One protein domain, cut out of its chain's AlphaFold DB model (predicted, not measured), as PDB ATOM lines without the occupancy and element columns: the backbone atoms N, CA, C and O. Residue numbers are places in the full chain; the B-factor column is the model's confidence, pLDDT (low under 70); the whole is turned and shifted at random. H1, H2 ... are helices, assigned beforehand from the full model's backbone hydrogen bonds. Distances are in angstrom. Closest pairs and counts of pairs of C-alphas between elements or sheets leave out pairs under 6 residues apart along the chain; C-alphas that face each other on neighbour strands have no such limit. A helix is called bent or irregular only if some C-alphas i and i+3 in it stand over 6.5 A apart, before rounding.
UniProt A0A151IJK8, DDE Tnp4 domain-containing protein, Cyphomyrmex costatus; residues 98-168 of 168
ATOM      1  N   ASN A  98     145.829 109.510 213.415       88.94
ATOM      2  CA  ASN A  98     146.209 110.105 212.126       88.94
ATOM      3  C   ASN A  98     145.019 110.728 211.374       88.94
ATOM      4  O   ASN A  98     145.164 111.800 210.790       88.94
ATOM      5  N   GLU A  99     143.845 110.096 211.400       91.00
ATOM      6  CA  GLU A  99     142.645 110.606 210.722       91.00
ATOM      7  C   GLU A  99     142.135 111.905 211.355       91.00
ATOM      8  O   GLU A  99     141.879 112.882 210.651       91.00
ATOM      9  N   GLU A 100     142.076 111.952 212.685       89.44
ATOM     10  CA  GLU A 100     141.659 113.128 213.455       89.44
ATOM     11  C   GLU A 100     142.614 114.302 213.223       89.44
ATOM     12  O   GLU A 100     142.175 115.431 213.000       89.44
ATOM     13  N   ARG A 101     143.927 114.040 213.176       86.88
ATOM     14  CA  ARG A 101     144.940 115.053 212.836       86.88
ATOM     15  C   ARG A 101     144.751 115.601 211.421       86.88
ATOM     16  O   ARG A 101     144.806 116.816 211.231       86.88
ATOM     17  N   ILE A 102     144.503 114.737 210.432       91.19
ATOM     18  CA  ILE A 102     144.252 115.152 209.041       91.19
ATOM     19  C   ILE A 102     142.978 115.996 208.955       91.19
ATOM     20  O   ILE A 102     142.978 117.042 208.298       91.19
ATOM     21  N   PHE A 103     141.905 115.571 209.622       92.44
ATOM     22  CA  PHE A 103     140.657 116.323 209.680       92.44
ATOM     23  C   PHE A 103     140.862 117.697 210.330       92.44
ATOM     24  O   PHE A 103     140.531 118.710 209.715       92.44
ATOM     25  N   ASN A 104     141.482 117.753 211.511       89.62
ATOM     26  CA  ASN A 104     141.751 118.997 212.235       89.62
ATOM     27  C   ASN A 104     142.626 119.958 211.422       89.62
ATOM     28  O   ASN A 104     142.342 121.156 211.364       89.62
ATOM     29  N   TYR A 105     143.647 119.440 210.732       91.50
ATOM     30  CA  TYR A 105     144.471 120.236 209.825       91.50
ATOM     31  C   TYR A 105     143.640 120.830 208.677       91.50
ATOM     32  O   TYR A 105     143.716 122.032 208.415       91.50
ATOM     33  N   ARG A 106     142.806 120.017 208.013       94.19
ATOM     34  CA  ARG A 106     141.927 120.481 206.925       94.19
ATOM     35  C   ARG A 106     140.910 121.513 207.412       94.19
ATOM     36  O   ARG A 106     140.736 122.542 206.761       94.19
ATOM     37  N   LEU A 107     140.290 121.269 208.564       93.25
ATOM     38  CA  LEU A 107     139.327 122.178 209.178       93.25
ATOM     39  C   LEU A 107     139.981 123.515 209.547       93.25
ATOM     40  O   LEU A 107     139.447 124.570 209.210       93.25
ATOM     41  N   SER A 108     141.160 123.486 210.173       92.38
ATOM     42  CA  SER A 108     141.924 124.696 210.491       92.38
ATOM     43  C   SER A 108     142.270 125.485 209.227       92.38
ATOM     44  O   SER A 108     142.059 126.695 209.189       92.38
ATOM     45  N   ARG A 109     142.716 124.812 208.158       91.75
ATOM     46  CA  ARG A 109     143.005 125.457 206.868       91.75
ATOM     47  C   ARG A 109     141.770 126.126 206.265       91.75
ATOM     48  O   ARG A 109     141.882 127.261 205.808       91.75
ATOM     49  N   ALA A 110     140.615 125.462 206.293       92.12
ATOM     50  CA  ALA A 110     139.359 126.042 205.822       92.12
ATOM     51  C   ALA A 110     138.966 127.285 206.640       92.12
ATOM     52  O   ALA A 110     138.668 128.330 206.062       92.12
ATOM     53  N   ARG A 111     139.054 127.211 207.976       92.81
ATOM     54  CA  ARG A 111     138.793 128.354 208.865       92.81
ATOM     55  C   ARG A 111     139.720 129.530 208.590       92.81
ATOM     56  O   ARG A 111     139.227 130.641 208.470       92.81
ATOM     57  N   CYS A 112     141.023 129.298 208.415       92.44
ATOM     58  CA  CYS A 112     141.967 130.374 208.103       92.44
ATOM     59  C   CYS A 112     141.609 131.105 206.805       92.44
ATOM     60  O   CYS A 112     141.722 132.325 206.744       92.44
ATOM     61  N   VAL A 113     141.183 130.378 205.766       90.69
ATOM     62  CA  VAL A 113     140.742 131.001 204.508       90.69
ATOM     63  C   VAL A 113     139.519 131.880 204.761       90.69
ATOM     64  O   VAL A 113     139.529 133.046 204.379       90.69
ATOM     65  N   ILE A 114     138.514 131.356 205.466       88.19
ATOM     66  CA  ILE A 114     137.290 132.091 205.805       88.19
ATOM     67  C   ILE A 114     137.616 133.339 206.637       88.19
ATOM     68  O   ILE A 114     137.225 134.442 206.268       88.19
ATOM     69  N   GLU A 115     138.362 133.191 207.730       89.94
ATOM     70  CA  GLU A 115     138.725 134.285 208.638       89.94
ATOM     71  C   GLU A 115     139.521 135.380 207.913       89.94
ATOM     72  O   GLU A 115     139.230 136.562 208.088       89.94
ATOM     73  N   ASN A 116     140.456 135.011 207.030       89.38
ATOM     74  CA  ASN A 116     141.191 135.978 206.213       89.38
ATOM     75  C   ASN A 116     140.268 136.716 205.231       89.38
ATOM     76  O   ASN A 116     140.328 137.943 205.137       89.38
ATOM     77  N   THR A 117     139.393 135.994 204.524       88.06
ATOM     78  CA  THR A 117     138.438 136.589 203.579       88.06
ATOM     79  C   THR A 117     137.488 137.557 204.283       88.06
ATOM     80  O   THR A 117     137.365 138.713 203.872       88.06
ATOM     81  N   PHE A 118     136.862 137.139 205.384       87.81
ATOM     82  CA  PHE A 118     135.978 138.008 206.161       87.81
ATOM     83  C   PHE A 118     136.743 139.155 206.838       87.81
ATOM     84  O   PHE A 118     136.208 140.259 206.937       87.81
ATOM     85  N   GLY A 119     138.003 138.956 207.232       89.06
ATOM     86  CA  GLY A 119     138.878 140.023 207.722       89.06
ATOM     87  C   GLY A 119     139.072 141.143 206.693       89.06
ATOM     88  O   GLY A 119     138.935 142.321 207.023       89.06
ATOM     89  N   ILE A 120     139.294 140.789 205.424       87.88
ATOM     90  CA  ILE A 120     139.372 141.761 204.322       87.88
ATOM     91  C   ILE A 120     138.005 142.409 204.084       87.88
ATOM     92  O   ILE A 120     137.899 143.636 204.062       87.88
ATOM     93  N   MET A 121     136.936 141.620 203.960       87.50
ATOM     94  CA  MET A 121     135.601 142.145 203.647       87.50
ATOM     95  C   MET A 121     135.066 143.088 204.735       87.50
ATOM     96  O   MET A 121     134.516 144.144 204.422       87.50
ATOM     97  N   THR A 122     135.262 142.760 206.014       89.81
ATOM     98  CA  THR A 122     134.816 143.584 207.156       89.81
ATOM     99  C   THR A 122     135.541 144.930 207.249       89.81
ATOM    100  O   THR A 122     135.050 145.844 207.922       89.81
ATOM    101  N   SER A 123     136.682 145.108 206.571       86.25
ATOM    102  CA  SER A 123     137.355 146.410 206.479       86.25
ATOM    103  C   SER A 123     136.491 147.448 205.746       86.25
ATOM    104  O   SER A 123     136.382 148.583 206.214       86.25
ATOM    105  N   ARG A 124     135.807 147.026 204.673       85.75
ATOM    106  CA  ARG A 124     134.993 147.869 203.781       85.75
ATOM    107  C   ARG A 124     133.497 147.783 204.100       85.75
ATOM    108  O   ARG A 124     132.804 148.799 204.095       85.75
ATOM    109  N   TRP A 125     133.000 146.598 204.455       89.38
ATOM    110  CA  TRP A 125     131.572 146.329 204.646       89.38
ATOM    111  C   TRP A 125     131.204 146.228 206.130       89.38
ATOM    112  O   TRP A 125     131.333 145.181 206.765       89.38
ATOM    113  N   ARG A 126     130.712 147.336 206.699       86.12
ATOM    114  CA  ARG A 126     130.386 147.453 208.137       86.12
ATOM    115  C   ARG A 126     129.294 146.491 208.614       86.12
ATOM    116  O   ARG A 126     129.300 146.132 209.788       86.12
ATOM    117  N   THR A 127     128.395 146.068 207.728       86.00
ATOM    118  CA  THR A 127     127.315 145.114 208.029       86.00
ATOM    119  C   THR A 127     127.850 143.789 208.578       86.00
ATOM    120  O   THR A 127     127.219 143.205 209.446       86.00
ATOM    121  N   LEU A 128     129.051 143.366 208.164       86.19
ATOM    122  CA  LEU A 128     129.690 142.125 208.623       86.19
ATOM    123  C   LEU A 128     130.347 142.228 210.011       86.19
ATOM    124  O   LEU A 128     130.850 141.234 210.521       86.19
ATOM    125  N   ARG A 129     130.393 143.420 210.623       85.88
ATOM    126  CA  ARG A 129     130.955 143.619 211.976       85.88
ATOM    127  C   ARG A 129     129.921 143.463 213.091       85.88
ATOM    128  O   ARG A 129     130.265 143.644 214.256       85.88
ATOM    129  N   ARG A 130     128.657 143.244 212.737       85.56
ATOM    130  CA  ARG A 130     127.547 143.077 213.675       85.56
ATOM    131  C   ARG A 130     126.908 141.719 213.446       85.56
ATOM    132  O   ARG A 130     126.955 141.202 212.332       85.56
ATOM    133  N   ASP A 131     126.272 141.200 214.486       84.25
ATOM    134  CA  ASP A 131     125.472 139.989 214.376       84.25
ATOM    135  C   ASP A 131     124.315 140.219 213.395       84.25
ATOM    136  O   ASP A 131     123.602 141.227 213.456       84.25
ATOM    137  N   LEU A 132     124.151 139.288 212.458       84.62
ATOM    138  CA  LEU A 132     123.073 139.315 211.480       84.62
ATOM    139  C   LEU A 132     121.866 138.586 212.074       84.62
ATOM    140  O   LEU A 132     121.802 137.361 212.064       84.62
ATOM    141  N   CYS A 133     120.905 139.342 212.607       85.25
ATOM    142  CA  CYS A 133     119.656 138.805 213.155       85.25
ATOM    143  C   CYS A 133     118.660 138.407 212.046       85.25
ATOM    144  O   CYS A 133     117.543 138.922 211.997       85.25
ATOM    145  N   CYS A 134     119.061 137.538 211.122       89.12
ATOM    146  CA  CYS A 134     118.200 137.028 210.054       89.12
ATOM    147  C   CYS A 134     118.395 135.523 209.839       89.12
ATOM    148  O   CYS A 134     119.304 134.908 210.396       89.12
ATOM    149  N   ALA A 135     117.491 134.920 209.064       92.69
ATOM    150  CA  ALA A 135     117.542 133.497 208.749       92.69
ATOM    151  C   ALA A 135     118.811 133.150 207.934       92.69
ATOM    152  O   ALA A 135     119.271 134.000 207.161       92.69
ATOM    153  N   PRO A 136     119.377 131.934 208.076       92.44
ATOM    154  CA  PRO A 136     120.619 131.536 207.406       92.44
ATOM    155  C   PRO A 136     120.605 131.730 205.886       92.44
ATOM    156  O   PRO A 136     121.623 132.106 205.309       92.44
ATOM    157  N   GLU A 137     119.451 131.545 205.250       94.31
ATOM    158  CA  GLU A 137     119.267 131.710 203.806       94.31
ATOM    159  C   GLU A 137     119.484 133.172 203.387       94.31
ATOM    160  O   GLU A 137     120.182 133.464 202.418       94.31
ATOM    161  N   ILE A 138     118.964 134.114 204.179       92.31
ATOM    162  CA  ILE A 138     119.136 135.553 203.944       92.31
ATOM    163  C   ILE A 138     120.592 135.957 204.193       92.31
ATOM    164  O   ILE A 138     121.146 136.775 203.457       92.31
ATOM    165  N   VAL A 139     121.231 135.392 205.224       92.50
ATOM    166  CA  VAL A 139     122.658 135.625 205.496       92.50
ATOM    167  C   VAL A 139     123.507 135.180 204.306       92.50
ATOM    168  O   VAL A 139     124.416 135.908 203.902       92.50
ATOM    169  N   GLU A 140     123.202 134.023 203.721       92.81
ATOM    170  CA  GLU A 140     123.910 133.509 202.552       92.81
ATOM    171  C   GLU A 140     123.806 134.470 201.357       92.81
ATOM    172  O   GLU A 140     124.827 134.809 200.749       92.81
ATOM    173  N   ASP A 141     122.609 134.982 201.068       94.56
ATOM    174  CA  ASP A 141     122.387 135.947 199.984       94.56
ATOM    175  C   ASP A 141     123.091 137.289 200.232       94.56
ATOM    176  O   ASP A 141     123.681 137.870 199.310       94.56
ATOM    177  N   ILE A 142     123.100 137.767 201.483       92.69
ATOM    178  CA  ILE A 142     123.857 138.962 201.884       92.69
ATOM    179  C   ILE A 142     125.349 138.745 201.618       92.69
ATOM    180  O   ILE A 142     125.987 139.581 200.975       92.69
ATOM    181  N   VAL A 143     125.915 137.626 202.079       92.25
ATOM    182  CA  VAL A 143     127.345 137.328 201.907       92.25
ATOM    183  C   VAL A 143     127.699 137.219 200.423       92.25
ATOM    184  O   VAL A 143     128.660 137.861 199.995       92.25
ATOM    185  N   LYS A 144     126.909 136.493 199.619       92.44
ATOM    186  CA  LYS A 144     127.104 136.392 198.160       92.44
ATOM    187  C   LYS A 144     127.099 137.766 197.492       92.44
ATOM    188  O   LYS A 144     128.011 138.072 196.725       92.44
ATOM    189  N   SER A 145     126.128 138.614 197.831       94.06
ATOM    190  CA  SER A 145     126.020 139.973 197.285       94.06
ATOM    191  C   SER A 145     127.250 140.819 197.620       94.06
ATOM    192  O   SER A 145     127.796 141.497 196.748       94.06
ATOM    193  N   ILE A 146     127.734 140.744 198.866       93.75
ATOM    194  CA  ILE A 146     128.933 141.468 199.298       93.75
ATOM    195  C   ILE A 146     130.176 140.957 198.562       93.75
ATOM    196  O   ILE A 146     130.998 141.773 198.148       93.75
ATOM    197  N   VAL A 147     130.323 139.641 198.367       92.00
ATOM    198  CA  VAL A 147     131.453 139.064 197.616       92.00
ATOM    199  C   VAL A 147     131.448 139.552 196.166       92.00
ATOM    200  O   VAL A 147     132.468 140.048 195.692       92.00
ATOM    201  N   CYS A 148     130.306 139.474 195.476       92.62
ATOM    202  CA  CYS A 148     130.175 139.959 194.100       92.62
ATOM    203  C   CYS A 148     130.530 141.447 193.985       92.62
ATOM    204  O   CYS A 148     131.316 141.830 193.120       92.62
ATOM    205  N   LEU A 149     129.992 142.276 194.885       91.44
ATOM    206  CA  LEU A 149     130.243 143.713 194.887       91.44
ATOM    207  C   LEU A 149     131.700 144.047 195.228       91.44
ATOM    208  O   LEU A 149     132.287 144.932 194.611       91.44
ATOM    209  N   HIS A 150     132.298 143.335 196.183       90.25
ATOM    210  CA  HIS A 150     133.706 143.501 196.529       90.25
ATOM    211  C   HIS A 150     134.604 143.198 195.329       90.25
ATOM    212  O   HIS A 150     135.436 144.027 194.978       90.25
ATOM    213  N   ASN A 151     134.386 142.059 194.666       89.75
ATOM    214  CA  ASN A 151     135.173 141.661 193.501       89.75
ATOM    215  C   ASN A 151     135.032 142.665 192.350       89.75
ATOM    216  O   ASN A 151     136.033 143.038 191.748       89.75
ATOM    217  N   PHE A 152     133.813 143.143 192.075       89.50
ATOM    218  CA  PHE A 152     133.577 144.157 191.046       89.50
ATOM    219  C   PHE A 152     134.332 145.462 191.336       89.50
ATOM    220  O   PHE A 152     135.003 145.994 190.454       89.50
ATOM    221  N   LEU A 153     134.258 145.956 192.576       87.31
ATOM    222  CA  LEU A 153     134.918 147.204 192.960       87.31
ATOM    223  C   LEU A 153     136.443 147.087 192.917       87.31
ATOM    224  O   LEU A 153     137.088 148.012 192.436       87.31
ATOM    225  N   MET A 154     137.006 145.953 193.346       85.19
ATOM    226  CA  MET A 154     138.449 145.711 193.259       85.19
ATOM    227  C   MET A 154     138.943 145.744 191.808       85.19
ATOM    228  O   MET A 154     139.909 146.438 191.520       85.19
ATOM    229  N   ILE A 155     138.235 145.084 190.882       84.50
ATOM    230  CA  ILE A 155     138.581 145.114 189.450       84.50
ATOM    231  C   ILE A 155     138.504 146.547 188.906       84.50
ATOM    232  O   ILE A 155     139.417 146.996 188.221       84.50
ATOM    233  N   SER A 156     137.447 147.293 189.250       78.75
ATOM    234  CA  SER A 156     137.291 148.674 188.776       78.75
ATOM    235  C   SER A 156     138.355 149.631 189.326       78.75
ATOM    236  O   SER A 156     138.776 150.547 188.626       78.75
ATOM    237  N   GLU A 157     138.802 149.429 190.567       77.94
ATOM    238  CA  GLU A 157     139.866 150.225 191.187       77.94
ATOM    239  C   GLU A 157     141.228 149.895 190.559       77.94
ATOM    240  O   GLU A 157     141.999 150.807 190.257       77.94
ATOM    241  N   ASP A 158     141.500 148.617 190.281       73.50
ATOM    242  CA  ASP A 158     142.728 148.185 189.611       73.50
ATOM    243  C   ASP A 158     142.826 148.762 188.186       73.50
ATOM    244  O   ASP A 158     143.872 149.305 187.821       73.50
ATOM    245  N   ASP A 159     141.733 148.757 187.417       69.06
ATOM    246  CA  ASP A 159     141.685 149.348 186.071       69.06
ATOM    247  C   ASP A 159     141.943 150.866 186.085       69.06
ATOM    248  O   ASP A 159     142.705 151.380 185.259       69.06
ATOM    249  N   ILE A 160     141.375 151.591 187.058       68.06
ATOM    250  CA  ILE A 160     141.632 153.029 187.240       68.06
ATOM    251  C   ILE A 160     143.117 153.262 187.546       68.06
ATOM    252  O   ILE A 160     143.771 154.059 186.872       68.06
ATOM    253  N   THR A 161     143.687 152.522 188.499       65.44
ATOM    254  CA  THR A 161     145.098 152.703 188.879       65.44
ATOM    255  C   THR A 161     146.081 152.333 187.766       65.44
ATOM    256  O   THR A 161     147.151 152.938 187.668       65.44
ATOM    257  N   LEU A 162     145.742 151.366 186.909       64.19
ATOM    258  CA  LEU A 162     146.526 151.018 185.721       64.19
ATOM    259  C   LEU A 162     146.452 152.120 184.660       64.19
ATOM    260  O   LEU A 162     147.477 152.451 184.058       64.19
ATOM    261  N   SER A 163     145.278 152.725 184.465       64.88
ATOM    262  CA  SER A 163     145.121 153.852 183.542       64.88
ATOM    263  C   SER A 163     145.940 155.074 183.979       64.88
ATOM    264  O   SER A 163     146.673 155.632 183.165       64.88
ATOM    265  N   ASP A 164     145.953 155.397 185.276       62.31
ATOM    266  CA  ASP A 164     146.736 156.511 185.828       62.31
ATOM    267  C   ASP A 164     148.254 156.277 185.741       62.31
ATOM    268  O   ASP A 164     149.025 157.218 185.555       62.31
ATOM    269  N   ARG A 165     148.709 155.020 185.841       64.00
ATOM    270  CA  ARG A 165     150.134 154.657 185.708       64.00
ATOM    271  C   ARG A 165     150.636 154.640 184.269       64.00
ATOM    272  O   ARG A 165     151.837 154.769 184.067       64.00
ATOM    273  N   THR A 166     149.750 154.442 183.295       63.31
ATOM    274  CA  THR A 166     150.101 154.401 181.862       63.31
ATOM    275  C   THR A 166     150.086 155.802 181.230       63.31
ATOM    276  O   THR A 166     150.574 155.990 180.120       63.31
ATOM    277  N   LEU A 167     149.533 156.794 181.939       57.19
ATOM    278  CA  LEU A 167     149.515 158.212 181.561       57.19
ATOM    279  C   LEU A 167     150.713 159.018 182.121       57.19
ATOM    280  O   LEU A 167     150.721 160.245 182.007       57.19
ATOM    281  N   LEU A 168     151.718 158.343 182.694       44.78
ATOM    282  CA  LEU A 168     153.033 158.876 183.086       44.78
ATOM    283  C   LEU A 168     154.133 158.242 182.228       44.78
ATOM    284  O   LEU A 168     155.107 158.966 181.920       44.78
TER     285      LEU A 168
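What this domain is: This is residues 98 to 168 of the 168 residues of the protein "DDE Tnp4 domain-containing protein" of Cyphomyrmex costatus (UniProt A0A151IJK8). One long helix, H3, is met partway along its length by the end of a second long helix, H1, in a slanted, open T, and the short helix H2 with the link after it folds back from the end of H1 to the beginning of H3. The arms that stick out are residues 98 to 116 of H1, residues 133 to 141 at the beginning of H3, and residues 151 to 168 at its other end. The printed part has 71 residues with three named helices, in the order H1, H2, H3, and no named strand; the class is all helix. The whole is extended, with a radius of gyration of the C-alphas of 17.3 A, and flat in outline, spanning 57 by 35 by 17 A.

Where its parts are: Begin with the longest helix, H3, residues 136 to 166: find C-alpha 136 at (120.619, 131.536, 207.406), and from there the helix runs 45.2 A to C-alpha 166 at (150.101, 154.401, 181.862). Then go back to C-alpha 98 at (146.209, 110.105, 212.126), where H1, residues 98 to 124, begins; its first and last C-alphas are 40.3 A apart. Between these two look for H2, residues 126 to 129, of four residues. No helix is bent.

How they stand to each other: Start at residues 146 to 150 of H3, the part that touches H1. H1 and H3 only just touch, with 3 pairs of C-alphas within 8 A, and on the side of H1 this is residue 121 alone. Their closest C-alphas, those of Met 121 and His 150, are 7.5 A apart. The two lines stand at a steep tilt of 63 degrees, and the helices run the same way. Next look at residues 118 to 122 of H1, which touch H2 only at the corner; the closest C-alphas, those of Thr 122 and Leu 128, are 5.5 A apart. H2 and H3 are near each other, with 6 pairs of C-alphas within 10 A. In the backbone of H3 every O i to N i+4 pair is within hydrogen-bond range; in H1 21 of 23 are, and H2 is too short for such a pair.

The domain as a whole: The C-alphas of Asn 98 and Leu 168, the first and last printed, are also the two farthest apart, at 57.2 A. The printed part has no cut, and Leu 168 is the chain's last residue. The link from H1 to H2 is tight, with 1 residue, and the link from H2 to H3 is short, with 6 residues. The mean pLDDT of the printed part is 85.4; look for low confidence, under 70, at residues 159 to 168 of the model.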